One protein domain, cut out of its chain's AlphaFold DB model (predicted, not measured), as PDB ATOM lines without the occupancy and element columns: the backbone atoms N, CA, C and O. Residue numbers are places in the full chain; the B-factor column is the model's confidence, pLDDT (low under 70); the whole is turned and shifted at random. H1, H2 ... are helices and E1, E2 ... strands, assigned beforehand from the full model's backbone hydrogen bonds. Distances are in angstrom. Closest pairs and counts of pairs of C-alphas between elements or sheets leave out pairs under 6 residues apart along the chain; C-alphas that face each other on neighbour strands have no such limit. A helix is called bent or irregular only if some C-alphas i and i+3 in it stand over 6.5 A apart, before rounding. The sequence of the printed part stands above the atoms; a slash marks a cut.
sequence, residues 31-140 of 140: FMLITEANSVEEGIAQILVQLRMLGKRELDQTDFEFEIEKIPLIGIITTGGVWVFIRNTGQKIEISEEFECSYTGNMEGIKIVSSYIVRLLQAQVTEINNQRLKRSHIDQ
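What this domain is: This is residues 31 to 140 of the 140 residues of an uncharacterized protein of Rhizophagus irregularis (UniProt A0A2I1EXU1). A small four-stranded sheet has H1 packed along one face, while the long helix H2 only grazes it, and residues 121 to 140 stick out free. The 110 printed residues hold E1 H1 E2 E3 E4 H2; the sheet E1 E2 E3 E4 is mixed, as is the class. The whole is loose, radius of gyration of the C-alphas 17.2 A, spanning 55 by 37 by 20 A.

Where its parts are: Find C-alpha 31 at (181.322, 204.813, 191.187), where E1, residues 31 to 36, begins; E2 is 73 to 78, E3 82 to 88, E4 93 to 95. H1, 40 to 59, runs 29.4 A; H2, 108 to 136, runs 42.1 A to C-alpha 136 at (160.192, 197.932, 204.131).

How they stand to each other: Parallel E1 and E2 have N 76 and O 33 within hydrogen-bond range, 2.7 A. Hairpins E2 and E3, with N 75 and O 86 at 2.8 A, and E3 and E4, with N 87 and O 94 at 2.8 A, make a meander of antiparallel neighbours. E1, H1, E2 form a strand-helix-strand unit, a helix between parallel neighbours, with a right-handed crossover. H1 is on the sheet at a height of 9.6 A; its closest C-alphas to E2 are Gly 43 and Ile 77, 5.8 A. H2 grazes the sheet, its closest C-alphas to E3 being Val 113 and Trp 83, 7.4 A; H1 and H2 are apart. In H2 every O i to N i+4 pair is within hydrogen-bond range, in H1 14 of 16.

The domain as a whole: The C-alphas farthest apart, of Gly 105 and Gln 140, are 56.2 A apart. The printed part has no cut; the links H1 to E2 and E4 to H2 are long. Its mean pLDDT is 72.4, under 70 for instance at residues 51 to 72 and 133 to 140.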
ATOM      1  N   PHE A  31     180.190 205.702 191.007       64.56
ATOM      2  CA  PHE A  31     181.322 204.813 191.187       64.56
ATOM      3  C   PHE A  31     182.435 205.598 191.869       64.56
ATOM      4  O   PHE A  31     182.641 206.777 191.575       64.56
ATOM      5  N   MET A  32     183.143 204.937 192.775       72.44
ATOM      6  CA  MET A  32     184.371 205.477 193.328       72.44
ATOM      7  C   MET A  32     185.547 204.703 192.751       72.44
ATOM      8  O   MET A  32     185.610 203.480 192.889       72.44
ATOM      9  N   LEU A  33     186.455 205.420 192.101       76.88
ATOM     10  CA  LEU A  33     187.738 204.892 191.651       76.88
ATOM     11  C   LEU A  33     188.815 205.486 192.544       76.88
ATOM     12  O   LEU A  33     188.943 206.705 192.607       76.88
ATOM     13  N   ILE A  34     189.550 204.637 193.253       82.56
ATOM     14  CA  ILE A  34     190.668 205.056 194.098       82.56
ATOM     15  C   ILE A  34     191.937 204.484 193.489       82.56
ATOM     16  O   ILE A  34     192.045 203.270 193.318       82.56
ATOM     17  N   THR A  35     192.883 205.362 193.185       85.12
ATOM     18  CA  THR A  35     194.129 205.000 192.518       85.12
ATOM     19  C   THR A  35     195.306 205.605 193.264       85.12
ATOM     20  O   THR A  35     195.396 206.823 193.417       85.12
ATOM     21  N   GLU A  36     196.230 204.749 193.683       87.88
ATOM     22  CA  GLU A  36     197.584 205.168 194.030       87.88
ATOM     23  C   GLU A  36     198.440 205.168 192.753       87.88
ATOM     24  O   GLU A  36     198.442 204.180 192.017       87.88
ATOM     25  N   ALA A  37     199.117 206.277 192.456       89.00
ATOM     26  CA  ALA A  37     199.889 206.466 191.226       89.00
ATOM     27  C   ALA A  37     201.257 207.108 191.503       89.00
ATOM     28  O   ALA A  37     201.447 207.774 192.518       89.00
ATOM     29  N   ASN A  38     202.208 206.948 190.575       88.94
ATOM     30  CA  ASN A  38     203.541 207.549 190.721       88.94
ATOM     31  C   ASN A  38     203.527 209.064 190.472       88.94
ATOM     32  O   ASN A  38     204.362 209.787 191.012       88.94
ATOM     33  N   SER A  39     202.585 209.545 189.656       91.56
ATOM     34  CA  SER A  39     202.313 210.967 189.452       91.56
ATOM     35  C   SER A  39     200.811 211.229 189.355       91.56
ATOM     36  O   SER A  39     200.016 210.325 189.073       91.56
ATOM     37  N   VAL A  40     200.419 212.483 189.575       87.50
ATOM     38  CA  VAL A  40     199.022 212.915 189.455       87.50
ATOM     39  C   VAL A  40     198.523 212.723 188.022       87.50
ATOM     40  O   VAL A  40     197.433 212.192 187.824       87.50
ATOM     41  N   GLU A  41     199.322 213.075 187.015       89.56
ATOM     42  CA  GLU A  41     198.962 212.939 185.599       89.56
ATOM     43  C   GLU A  41     198.731 211.480 185.208       89.56
ATOM     44  O   GLU A  41     197.771 211.180 184.493       89.56
ATOM     45  N   GLU A  42     199.581 210.573 185.698       89.06
ATOM     46  CA  GLU A  42     199.405 209.136 185.500       89.06
ATOM     47  C   GLU A  42     198.078 208.676 186.117       89.06
ATOM     48  O   GLU A  42     197.274 208.031 185.442       89.06
ATOM     49  N   GLY A  43     197.809 209.061 187.368       86.69
ATOM     50  CA  GLY A  43     196.564 208.723 188.054       86.69
ATOM     51  C   GLY A  43     195.323 209.267 187.338       86.69
ATOM     52  O   GLY A  43     194.344 208.537 187.166       86.69
ATOM     53  N   ILE A  44     195.372 210.511 186.847       85.62
ATOM     54  CA  ILE A  44     194.291 211.119 186.057       85.62
ATOM     55  C   ILE A  44     194.062 210.292 184.795       85.62
ATOM     56  O   ILE A  44     192.931 209.890 184.524       85.62
ATOM     57  N   ALA A  45     195.118 209.996 184.036       84.94
ATOM     58  CA  ALA A  45     195.007 209.212 182.813       84.94
ATOM     59  C   ALA A  45     194.409 207.823 183.081       84.94
ATOM     60  O   ALA A  45     193.524 207.387 182.342       84.94
ATOM     61  N   GLN A  46     194.828 207.153 184.157       83.38
ATOM     62  CA  GLN A  46     194.285 205.856 184.555       83.38
ATOM     63  C   GLN A  46     192.789 205.938 184.879       83.38
ATOM     64  O   GLN A  46     192.015 205.141 184.342       83.38
ATOM     65  N   ILE A  47     192.359 206.919 185.682       81.19
ATOM     66  CA  ILE A  47     190.935 207.116 185.986       81.19
ATOM     67  C   ILE A  47     190.149 207.417 184.707       81.19
ATOM     68  O   ILE A  47     189.119 206.792 184.469       81.19
ATOM     69  N   LEU A  48     190.639 208.297 183.830       77.75
ATOM     70  CA  LEU A  48     189.970 208.624 182.564       77.75
ATOM     71  C   LEU A  48     189.863 207.419 181.612       77.75
ATOM     72  O   LEU A  48     188.854 207.254 180.921       77.75
ATOM     73  N   VAL A  49     190.876 206.553 181.564       78.00
ATOM     74  CA  VAL A  49     190.813 205.307 180.787       78.00
ATOM     75  C   VAL A  49     189.782 204.360 181.389       78.00
ATOM     76  O   VAL A  49     188.958 203.825 180.650       78.00
ATOM     77  N   GLN A  50     189.774 204.186 182.712       74.25
ATOM     78  CA  GLN A  50     188.783 203.353 183.396       74.25
ATOM     79  C   GLN A  50     187.357 203.872 183.167       74.25
ATOM     80  O   GLN A  50     186.482 203.072 182.842       74.25
ATOM     81  N   LEU A  51     187.147 205.193 183.205       69.94
ATOM     82  CA  LEU A  51     185.886 205.840 182.819       69.94
ATOM     83  C   LEU A  51     185.442 205.427 181.413       69.94
ATOM     84  O   LEU A  51     184.308 205.000 181.200       69.94
ATOM     85  N   ARG A  52     186.352 205.530 180.440       67.06
ATOM     86  CA  ARG A  52     186.053 205.206 179.042       67.06
ATOM     87  C   ARG A  52     185.774 203.718 178.838       67.06
ATOM     88  O   ARG A  52     184.958 203.364 177.992       67.06
ATOM     89  N   MET A  53     186.465 202.851 179.573       66.44
ATOM     90  CA  MET A  53     186.290 201.402 179.484       66.44
ATOM     91  C   MET A  53     184.990 200.935 180.138       66.44
ATOM     92  O   MET A  53     184.332 200.066 179.568       66.44
ATOM     93  N   LEU A  54     184.603 201.531 181.271       62.06
ATOM     94  CA  LEU A  54     183.304 201.296 181.910       62.06
ATOM     95  C   LEU A  54     182.165 201.571 180.926       62.06
ATOM     96  O   LEU A  54     181.327 200.708 180.705       62.06
ATOM     97  N   GLY A  55     182.217 202.705 180.232       56.66
ATOM     98  CA  GLY A  55     181.203 203.038 179.237       56.66
ATOM     99  C   GLY A  55     181.193 202.204 177.962       56.66
ATOM    100  O   GLY A  55     180.154 202.051 177.334       56.66
ATOM    101  N   LYS A  56     182.346 201.669 177.543       51.75
ATOM    102  CA  LYS A  56     182.425 200.818 176.346       51.75
ATOM    103  C   LYS A  56     181.945 199.391 176.596       51.75
ATOM    104  O   LYS A  56     181.342 198.812 175.704       51.75
ATOM    105  N   ARG A  57     182.231 198.815 177.771       49.78
ATOM    106  CA  ARG A  57     181.847 197.428 178.092       49.78
ATOM    107  C   ARG A  57     180.332 197.235 178.180       49.78
ATOM    108  O   ARG A  57     179.870 196.135 177.908       49.78
ATOM    109  N   GLU A  58     179.580 198.281 178.514       47.09
ATOM    110  CA  GLU A  58     178.112 198.225 178.550       47.09
ATOM    111  C   GLU A  58     177.466 198.356 177.159       47.09
ATOM    112  O   GLU A  58     176.382 197.829 176.947       47.09
ATOM    113  N   LEU A  59     178.151 198.954 176.175       42.31
ATOM    114  CA  LEU A  59     177.639 199.121 174.805       42.31
ATOM    115  C   LEU A  59     177.557 197.803 174.010       42.31
ATOM    116  O   LEU A  59     176.748 197.686 173.094       42.31
ATOM    117  N   ASP A  60     178.380 196.812 174.363       47.50
ATOM    118  CA  ASP A  60     178.418 195.501 173.698       47.50
ATOM    119  C   ASP A  60     177.400 194.493 174.287       47.50
ATOM    120  O   ASP A  60     177.243 193.392 173.753       47.50
ATOM    121  N   GLN A  61     176.700 194.833 175.379       45.38
ATOM    122  CA  GLN A  61     175.755 193.942 176.065       45.38
ATOM    123  C   GLN A  61     174.405 194.648 176.309       45.38
ATOM    124  O   GLN A  61     174.213 195.284 177.335       45.38
ATOM    125  N   THR A  62     173.434 194.418 175.412       38.00
ATOM    126  CA  THR A  62     171.986 194.751 175.509       38.00
ATOM    127  C   THR A  62     171.564 196.218 175.314       38.00
ATOM    128  O   THR A  62     172.329 197.130 175.582       38.00
ATOM    129  N   ASP A  63     170.326 196.411 174.821       34.81
ATOM    130  CA  ASP A  63     169.639 197.644 174.363       34.81
ATOM    131  C   ASP A  63     169.497 198.801 175.390       34.81
ATOM    132  O   ASP A  63     168.501 199.528 175.403       34.81
ATOM    133  N   PHE A  64     170.473 199.005 176.268       38.00
ATOM    134  CA  PHE A  64     170.544 200.155 177.156       38.00
ATOM    135  C   PHE A  64     171.639 201.101 176.660       38.00
ATOM    136  O   PHE A  64     172.824 200.880 176.888       38.00
ATOM    137  N   GLU A  65     171.241 202.192 176.004       36.09
ATOM    138  CA  GLU A  65     172.125 203.339 175.770       36.09
ATOM    139  C   GLU A  65     172.482 203.987 177.119       36.09
ATOM    140  O   GLU A  65     171.841 204.932 177.586       36.09
ATOM    141  N   PHE A  66     173.509 203.461 177.784       42.91
ATOM    142  CA  PHE A  66     174.147 204.127 178.910       42.91
ATOM    143  C   PHE A  66     175.137 205.156 178.371       42.91
ATOM    144  O   PHE A  66     176.290 204.871 178.049       42.91
ATOM    145  N   GLU A  67     174.680 206.400 178.265       47.91
ATOM    146  CA  GLU A  67     175.591 207.517 178.060       47.91
ATOM    147  C   GLU A  67     176.468 207.655 179.314       47.91
ATOM    148  O   GLU A  67     175.984 207.973 180.401       47.91
ATOM    149  N   ILE A  68     177.782 207.456 179.158       47.19
ATOM    150  CA  ILE A  68     178.831 207.783 180.154       47.19
ATOM    151  C   ILE A  68     178.612 209.186 180.742       47.19
ATOM    152  O   ILE A  68     178.962 209.468 181.890       47.19
ATOM    153  N   GLU A  69     177.983 210.050 179.948       49.84
ATOM    154  CA  GLU A  69     177.559 211.402 180.277       49.84
ATOM    155  C   GLU A  69     176.390 211.494 181.276       49.84
ATOM    156  O   GLU A  69     175.884 212.585 181.533       49.84
ATOM    157  N   LYS A  70     175.928 210.386 181.867       52.06
ATOM    158  CA  LYS A  70     174.811 210.389 182.830       52.06
ATOM    159  C   LYS A  70     175.124 209.733 184.168       52.06
ATOM    160  O   LYS A  70     174.327 209.879 185.094       52.06
ATOM    161  N   ILE A  71     176.264 209.053 184.311       56.25
ATOM    162  CA  ILE A  71     176.640 208.422 185.580       56.25
ATOM    163  C   ILE A  71     177.577 209.364 186.342       56.25
ATOM    164  O   ILE A  71     178.709 209.590 185.899       56.25
ATOM    165  N   PRO A  72     177.154 209.899 187.502       64.38
ATOM    166  CA  PRO A  72     178.062 210.648 188.343       64.38
ATOM    167  C   PRO A  72     179.188 209.707 188.789       64.38
ATOM    168  O   PRO A  72     178.928 208.571 189.168       64.38
ATOM    169  N   LEU A  73     180.448 210.125 188.721       72.94
ATOM    170  CA  LEU A  73     181.590 209.292 189.121       72.94
ATOM    171  C   LEU A  73     182.568 210.118 189.937       72.94
ATOM    172  O   LEU A  73     182.794 211.279 189.613       72.94
ATOM    173  N   ILE A  74     183.148 209.522 190.974       79.25
ATOM    174  CA  ILE A  74     184.161 210.158 191.810       79.25
ATOM    175  C   ILE A  74     185.476 209.390 191.670       79.25
ATOM    176  O   ILE A  74     185.557 208.203 191.973       79.25
ATOM    177  N   GLY A  75     186.510 210.070 191.194       83.94
ATOM    178  CA  GLY A  75     187.883 209.590 191.203       83.94
ATOM    179  C   GLY A  75     188.646 210.174 192.387       83.94
ATOM    180  O   GLY A  75     188.494 211.351 192.703       83.94
ATOM    181  N   ILE A  76     189.469 209.362 193.031       88.69
ATOM    182  CA  ILE A  76     190.391 209.767 194.086       88.69
ATOM    183  C   ILE A  76     191.768 209.271 193.672       88.69
ATOM    184  O   ILE A  76     191.979 208.071 193.498       88.69
ATOM    185  N   ILE A  77     192.697 210.197 193.499       90.56
ATOM    186  CA  ILE A  77     194.076 209.907 193.118       90.56
ATOM    187  C   ILE A  77     194.964 210.283 194.284       90.56
ATOM    188  O   ILE A  77     194.791 211.353 194.870       90.56
ATOM    189  N   THR A  78     195.932 209.430 194.594       90.19
ATOM    190  CA  THR A  78     196.987 209.764 195.542       90.19
ATOM    191  C   THR A  78     198.358 209.310 195.062       90.19
ATOM    192  O   THR A  78     198.492 208.268 194.433       90.19
ATOM    193  N   THR A  79     199.387 210.091 195.380       90.38
ATOM    194  CA  THR A  79     200.804 209.697 195.259       90.38
ATOM    195  C   THR A  79     201.410 209.331 196.621       90.38
ATOM    196  O   THR A  79     202.626 209.324 196.799       90.38
ATOM    197  N   GLY A  80     200.566 209.131 197.639       84.69
ATOM    198  CA  GLY A  80     200.952 208.974 199.044       84.69
ATOM    199  C   GLY A  80     201.138 210.306 199.783       84.69
ATOM    200  O   GLY A  80     200.752 210.410 200.947       84.69
ATOM    201  N   GLY A  81     201.665 211.336 199.110       86.19
ATOM    202  CA  GLY A  81     201.845 212.687 199.669       86.19
ATOM    203  C   GLY A  81     200.889 213.745 199.110       86.19
ATOM    204  O   GLY A  81     200.624 214.739 199.777       86.19
ATOM    205  N   VAL A  82     200.341 213.528 197.916       90.25
ATOM    206  CA  VAL A  82     199.402 214.447 197.255       90.25
ATOM    207  C   VAL A  82     198.102 213.716 196.965       90.25
ATOM    208  O   VAL A  82     198.114 212.510 196.709       90.25
ATOM    209  N   TRP A  83     196.984 214.436 197.035       91.62
ATOM    210  CA  TRP A  83     195.647 213.925 196.749       91.62
ATOM    211  C   TRP A  83     194.921 214.821 195.750       91.62
ATOM    212  O   TRP A  83     194.941 216.043 195.881       91.62
ATOM    213  N   VAL A  84     194.242 214.206 194.782       89.94
ATOM    214  CA  VAL A  84     193.411 214.891 193.784       89.94
ATOM    215  C   VAL A  84     192.076 214.175 193.665       89.94
ATOM    216  O   VAL A  84     192.013 212.945 193.614       89.94
ATOM    217  N   PHE A  85     190.999 214.950 193.596       88.25
ATOM    218  CA  PHE A  85     189.642 214.449 193.444       88.25
ATOM    219  C   PHE A  85     189.117 214.796 192.057       88.25
ATOM    220  O   PHE A  85     189.229 215.930 191.596       88.25
ATOM    221  N   ILE A  86     188.517 213.816 191.396       85.06
ATOM    222  CA  ILE A  86     187.870 213.965 190.098       85.06
ATOM    223  C   ILE A  86     186.383 213.728 190.291       85.06
ATOM    224  O   ILE A  86     185.982 212.779 190.962       85.06
ATOM    225  N   ARG A  87     185.554 214.541 189.653       80.88
ATOM    226  CA  ARG A  87     184.122 214.302 189.551       80.88
ATOM    227  C   ARG A  87     183.688 214.351 188.104       80.88
ATOM    228  O   ARG A  87     183.833 215.369 187.439       80.88
ATOM    229  N   ASN A  88     183.095 213.265 187.635       76.69
ATOM    230  CA  ASN A  88     182.284 213.284 186.432       76.69
ATOM    231  C   ASN A  88     180.849 213.624 186.843       76.69
ATOM    232  O   ASN A  88     180.254 212.894 187.635       76.69
ATOM    233  N   THR A  89     180.295 214.725 186.340       70.00
ATOM    234  CA  THR A  89     178.864 215.048 186.502       70.00
ATOM    235  C   THR A  89     178.024 214.514 185.348       70.00
ATOM    236  O   THR A  89     176.827 214.785 185.277       70.00
ATOM    237  N   GLY A  90     178.661 213.805 184.419       65.69
ATOM    238  CA  GLY A  90     178.082 213.388 183.165       65.69
ATOM    239  C   GLY A  90     178.237 214.445 182.064       65.69
ATOM    240  O   GLY A  90     178.679 214.145 180.966       65.69
ATOM    241  N   GLN A  91     178.008 215.719 182.377       65.69
ATOM    242  CA  GLN A  91     178.189 216.810 181.407       65.69
ATOM    243  C   GLN A  91     179.629 217.327 181.337       65.69
ATOM    244  O   GLN A  91     180.056 217.885 180.326       65.69
ATOM    245  N   LYS A  92     180.371 217.211 182.439       74.44
ATOM    246  CA  LYS A  92     181.752 217.677 182.537       74.44
ATOM    247  C   LYS A  92     182.535 216.872 183.559       74.44
ATOM    248  O   LYS A  92     181.979 216.315 184.507       74.44
ATOM    249  N   ILE A  93     183.847 216.883 183.365       78.31
ATOM    250  CA  ILE A  93     184.813 216.376 184.331       78.31
ATOM    251  C   ILE A  93     185.389 217.574 185.082       78.31
ATOM    252  O   ILE A  93     185.965 218.481 184.480       78.31
ATOM    253  N   GLU A  94     185.209 217.572 186.393       84.25
ATOM    254  CA  GLU A  94     185.795 218.515 187.336       84.25
ATOM    255  C   GLU A  94     186.972 217.833 188.032       84.25
ATOM    256  O   GLU A  94     186.881 216.664 188.407       84.25
ATOM    257  N   ILE A  95     188.079 218.551 188.195       85.56
ATOM    258  CA  ILE A  95     189.275 218.069 188.888       85.56
ATOM    259  C   ILE A  95     189.606 219.108 189.955       85.56
ATOM    260  O   ILE A  95     189.629 220.305 189.658       85.56
ATOM    261  N   SER A  96     189.801 218.660 191.190       85.00
ATOM    262  CA  SER A  96     190.211 219.528 192.287       85.00
ATOM    263  C   SER A  96     191.634 220.037 192.085       85.00
ATOM    264  O   SER A  96     192.405 219.507 191.288       85.00
ATOM    265  N   GLU A  97     192.009 221.031 192.878       87.00
ATOM    266  CA  GLU A  97     193.421 221.329 193.092       87.00
ATOM    267  C   GLU A  97     194.120 220.169 193.816       87.00
ATOM    268  O   GLU A  97     193.472 219.272 194.370       87.00
ATOM    269  N   GLU A  98     195.449 220.192 193.785       89.31
ATOM    270  CA  GLU A  98     196.281 219.253 194.524       89.31
ATOM    271  C   GLU A  98     196.254 219.576 196.016       89.31
ATOM    272  O   GLU A  98     196.537 220.696 196.439       89.31
ATOM    273  N   PHE A  99     195.939 218.569 196.824       86.88
ATOM    274  CA  PHE A  99     196.022 218.662 198.273       86.88
ATOM    275  C   PHE A  99     197.286 217.964 198.755       86.88
ATOM    276  O   PHE A  99     197.364 216.732 198.765       86.88
ATOM    277  N   GLU A 100     198.265 218.749 199.193       87.19
ATOM    278  CA  GLU A 100     199.432 218.218 199.890       87.19
ATOM    279  C   GLU A 100     199.034 217.718 201.283       87.19
ATOM    280  O   GLU A 100     198.439 218.427 202.098       87.19
ATOM    281  N   CYS A 101     199.374 216.468 201.564       81.44
ATOM    282  CA  CYS A 101     198.982 215.760 202.763       81.44
ATOM    283  C   CYS A 101     200.246 215.350 203.520       81.44
ATOM    284  O   CYS A 101     200.909 214.370 203.183       81.44
ATOM    285  N   SER A 102     200.592 216.117 204.555       74.50
ATOM    286  CA  SER A 102     201.721 215.807 205.432       74.50
ATOM    287  C   SER A 102     201.230 215.450 206.834       74.50
ATOM    288  O   SER A 102     200.476 216.196 207.456       74.50
ATOM    289  N   TYR A 103     201.676 214.304 207.361       68.88
ATOM    290  CA  TYR A 103     201.370 213.860 208.733       68.88
ATOM    291  C   TYR A 103     202.182 214.605 209.806       68.88
ATOM    292  O   TYR A 103     202.079 214.310 210.996       68.88
ATOM    293  N   THR A 104     202.979 215.589 209.395       74.44
ATOM    294  CA  THR A 104     203.864 216.384 210.245       74.44
ATOM    295  C   THR A 104     203.713 217.862 209.901       74.44
ATOM    296  O   THR A 104     203.881 218.233 208.745       74.44
ATOM    297  N   GLY A 105     203.471 218.726 210.888       74.62
ATOM    298  CA  GLY A 105     203.322 220.167 210.650       74.62
ATOM    299  C   GLY A 105     201.877 220.574 210.345       74.62
ATOM    300  O   GLY A 105     200.984 220.288 211.143       74.62
ATOM    301  N   ASN A 106     201.646 221.291 209.240       77.00
ATOM    302  CA  ASN A 106     200.312 221.782 208.888       77.00
ATOM    303  C   ASN A 106     199.397 220.627 208.428       77.00
ATOM    304  O   ASN A 106     199.562 220.080 207.341       77.00
ATOM    305  N   MET A 107     198.397 220.295 209.248       82.56
ATOM    306  CA  MET A 107     197.418 219.226 208.994       82.56
ATOM    307  C   MET A 107     196.196 219.678 208.176       82.56
ATOM    308  O   MET A 107     195.203 218.955 208.104       82.56
ATOM    309  N   GLU A 108     196.202 220.883 207.612       82.56
ATOM    310  CA  GLU A 108     195.071 221.420 206.847       82.56
ATOM    311  C   GLU A 108     194.705 220.539 205.646       82.56
ATOM    312  O   GLU A 108     193.540 220.163 205.511       82.56
ATOM    313  N   GLY A 109     195.695 220.083 204.869       77.44
ATOM    314  CA  GLY A 109     195.475 219.138 203.771       77.44
ATOM    315  C   GLY A 109     194.849 217.818 204.235       77.44
ATOM    316  O   GLY A 109     193.862 217.369 203.656       77.44
ATOM    317  N   ILE A 110     195.319 217.252 205.359       83.12
ATOM    318  CA  ILE A 110     194.721 216.045 205.964       83.12
ATOM    319  C   ILE A 110     193.257 216.285 206.326       83.12
ATOM    320  O   ILE A 110     192.412 215.427 206.069       83.12
ATOM    321  N   LYS A 111     192.938 217.428 206.941       82.31
ATOM    322  CA  LYS A 111     191.561 217.757 207.334       82.31
ATOM    323  C   LYS A 111     190.653 217.880 206.117       82.31
ATOM    324  O   LYS A 111     189.530 217.381 206.166       82.31
ATOM    325  N   ILE A 112     191.134 218.498 205.039       82.00
ATOM    326  CA  ILE A 112     190.381 218.633 203.789       82.00
ATOM    327  C   ILE A 112     190.134 217.254 203.171       82.00
ATOM    328  O   ILE A 112     188.975 216.893 202.962       82.00
ATOM    329  N   VAL A 113     191.188 216.458 202.970       83.69
ATOM    330  CA  VAL A 113     191.096 215.096 202.411       83.69
ATOM    331  C   VAL A 113     190.159 214.223 203.251       83.69
ATOM    332  O   VAL A 113     189.235 213.607 202.720       83.69
ATOM    333  N   SER A 114     190.329 214.226 204.577       82.31
ATOM    334  CA  SER A 114     189.497 213.442 205.501       82.31
ATOM    335  C   SER A 114     188.036 213.885 205.470       82.31
ATOM    336  O   SER A 114     187.143 213.042 205.437       82.31
ATOM    337  N   SER A 115     187.772 215.196 205.446       80.50
ATOM    338  CA  SER A 115     186.415 215.746 205.322       80.50
ATOM    339  C   SER A 115     185.746 215.276 204.030       80.50
ATOM    340  O   SER A 115     184.589 214.858 204.053       80.50
ATOM    341  N   TYR A 116     186.484 215.274 202.920       78.69
ATOM    342  CA  TYR A 116     186.004 214.790 201.629       78.69
ATOM    343  C   TYR A 116     185.611 213.313 201.681       78.69
ATOM    344  O   TYR A 116     184.479 212.957 201.346       78.69
ATOM    345  N   ILE A 117     186.517 212.460 202.164       81.56
ATOM    346  CA  ILE A 117     186.288 211.015 202.279       81.56
ATOM    347  C   ILE A 117     185.095 210.740 203.199       81.56
ATOM    348  O   ILE A 117     184.193 209.991 202.831       81.56
ATOM    349  N   VAL A 118     185.039 211.385 204.368       78.81
ATOM    350  CA  VAL A 118     183.936 211.211 205.323       78.81
ATOM    351  C   VAL A 118     182.601 211.621 204.709       78.81
ATOM    352  O   VAL A 118     181.634 210.877 204.848       78.81
ATOM    353  N   ARG A 119     182.527 212.747 203.992       75.62
ATOM    354  CA  ARG A 119     181.289 213.185 203.323       75.62
ATOM    355  C   ARG A 119     180.842 212.204 202.244       75.62
ATOM    356  O   ARG A 119     179.652 211.903 202.165       75.62
ATOM    357  N   LEU A 120     181.776 211.669 201.455       76.12
ATOM    358  CA  LEU A 120     181.473 210.639 200.460       76.12
ATOM    359  C   LEU A 120     180.912 209.374 201.129       76.12
ATOM    360  O   LEU A 120     179.873 208.870 200.705       76.12
ATOM    361  N   LEU A 121     181.528 208.910 202.221       76.75
ATOM    362  CA  LEU A 121     181.042 207.765 203.002       76.75
ATOM    363  C   LEU A 121     179.678 208.042 203.658       76.75
ATOM    364  O   LEU A 121     178.803 207.179 203.679       76.75
ATOM    365  N   GLN A 122     179.455 209.246 204.183       72.69
ATOM    366  CA  GLN A 122     178.174 209.639 204.779       72.69
ATOM    367  C   GLN A 122     177.052 209.680 203.738       72.69
ATOM    368  O   GLN A 122     175.948 209.197 204.010       72.69
ATOM    369  N   ALA A 123     177.337 210.203 202.544       70.38
ATOM    370  CA  ALA A 123     176.410 210.163 201.419       70.38
ATOM    371  C   ALA A 123     176.062 208.710 201.049       70.38
ATOM    372  O   ALA A 123     174.884 208.392 200.870       70.38
ATOM    373  N   GLN A 124     177.054 207.809 201.041       67.62
ATOM    374  CA  GLN A 124     176.833 206.373 200.822       67.62
ATOM    375  C   GLN A 124     175.925 205.749 201.893       67.62
ATOM    376  O   GLN A 124     174.956 205.066 201.564       67.62
ATOM    377  N   VAL A 125     176.198 205.992 203.178       70.62
ATOM    378  CA  VAL A 125     175.411 205.425 204.289       70.62
ATOM    379  C   VAL A 125     173.966 205.926 204.274       70.62
ATOM    380  O   VAL A 125     173.035 205.142 204.471       70.62
ATOM    381  N   THR A 126     173.770 207.220 204.022       69.62
ATOM    382  CA  THR A 126     172.439 207.845 203.978       69.62
ATOM    383  C   THR A 126     171.572 207.201 202.902       69.62
ATOM    384  O   THR A 126     170.426 206.831 203.159       69.62
ATOM    385  N   GLU A 127     172.139 206.980 201.717       65.12
ATOM    386  CA  GLU A 127     171.425 206.338 200.619       65.12
ATOM    387  C   GLU A 127     171.057 204.882 200.929       65.12
ATOM    388  O   GLU A 127     169.909 204.483 200.725       65.12
ATOM    389  N   ILE A 128     171.990 204.094 201.478       66.44
ATOM    390  CA  ILE A 128     171.720 202.701 201.875       66.44
ATOM    391  C   ILE A 128     170.530 202.638 202.840       66.44
ATOM    392  O   ILE A 128     169.653 201.779 202.703       66.44
ATOM    393  N   ASN A 129     170.481 203.550 203.809       71.19
ATOM    394  CA  ASN A 129     169.399 203.597 204.787       71.19
ATOM    395  C   ASN A 129     168.059 203.979 204.141       71.19
ATOM    396  O   ASN A 129     167.051 203.322 204.404       71.19
ATOM    397  N   ASN A 130     168.051 204.960 203.235       69.56
ATOM    398  CA  ASN A 130     166.851 205.347 202.487       69.56
ATOM    399  C   ASN A 130     166.310 204.197 201.623       69.56
ATOM    400  O   ASN A 130     165.097 203.992 201.546       69.56
ATOM    401  N   GLN A 131     167.189 203.410 200.998       64.75
ATOM    402  CA  GLN A 131     166.786 202.236 200.217       64.75
ATOM    403  C   GLN A 131     166.173 201.139 201.089       64.75
ATOM    404  O   GLN A 131     165.166 200.543 200.704       64.75
ATOM    405  N   ARG A 132     166.747 200.880 202.270       70.44
ATOM    406  CA  ARG A 132     166.185 199.919 203.234       70.44
ATOM    407  C   ARG A 132     164.780 200.329 203.674       70.44
ATOM    408  O   ARG A 132     163.890 199.486 203.675       70.44
ATOM    409  N   LEU A 133     164.577 201.616 203.958       67.31
ATOM    410  CA  LEU A 133     163.278 202.160 204.358       67.31
ATOM    411  C   LEU A 133     162.224 202.031 203.243       67.31
ATOM    412  O   LEU A 133     161.100 201.598 203.494       67.31
ATOM    413  N   LYS A 134     162.596 202.342 201.993       63.44
ATOM    414  CA  LYS A 134     161.714 202.179 200.824       63.44
ATOM    415  C   LYS A 134     161.288 200.725 200.617       63.44
ATOM    416  O   LYS A 134     160.126 200.483 200.320       63.44
ATOM    417  N   ARG A 135     162.197 199.759 200.807       57.88
ATOM    418  CA  ARG A 135     161.873 198.324 200.691       57.88
ATOM    419  C   ARG A 135     160.907 197.866 201.783       57.88
ATOM    420  O   ARG A 135     159.921 197.221 201.464       57.88
ATOM    421  N   SER A 136     161.105 198.291 203.034       60.47
ATOM    422  CA  SER A 136     160.192 197.932 204.131       60.47
ATOM    423  C   SER A 136     158.761 198.471 203.984       60.47
ATOM    424  O   SER A 136     157.862 197.950 204.632       60.47
ATOM    425  N   HIS A 137     158.539 199.496 203.153       56.25
ATOM    426  CA  HIS A 137     157.204 200.039 202.875       56.25
ATOM    427  C   HIS A 137     156.471 199.360 201.713       56.25
ATOM    428  O   HIS A 137     155.275 199.577 201.565       56.25
ATOM    429  N   ILE A 138     157.162 198.570 200.890       56.59
ATOM    430  CA  ILE A 138     156.554 197.840 199.765       56.59
ATOM    431  C   ILE A 138     156.051 196.455 200.219       56.59
ATOM    432  O   ILE A 138     155.176 195.881 199.580       56.59
ATOM    433  N   ASP A 139     156.561 195.953 201.347       49.44
ATOM    434  CA  ASP A 139     156.215 194.647 201.924       49.44
ATOM    435  C   ASP A 139     155.068 194.707 202.974       49.44
ATOM    436  O   ASP A 139     154.883 193.753 203.734       49.44
ATOM    437  N   GLN A 140     154.307 195.813 203.042       44.41
ATOM    438  CA  GLN A 140     153.089 195.987 203.865       44.41
ATOM    439  C   GLN A 140     151.861 196.219 202.986       44.41
ATOM    440  O   GLN A 140     150.792 195.675 203.344       44.41
TER     441      GLN A 140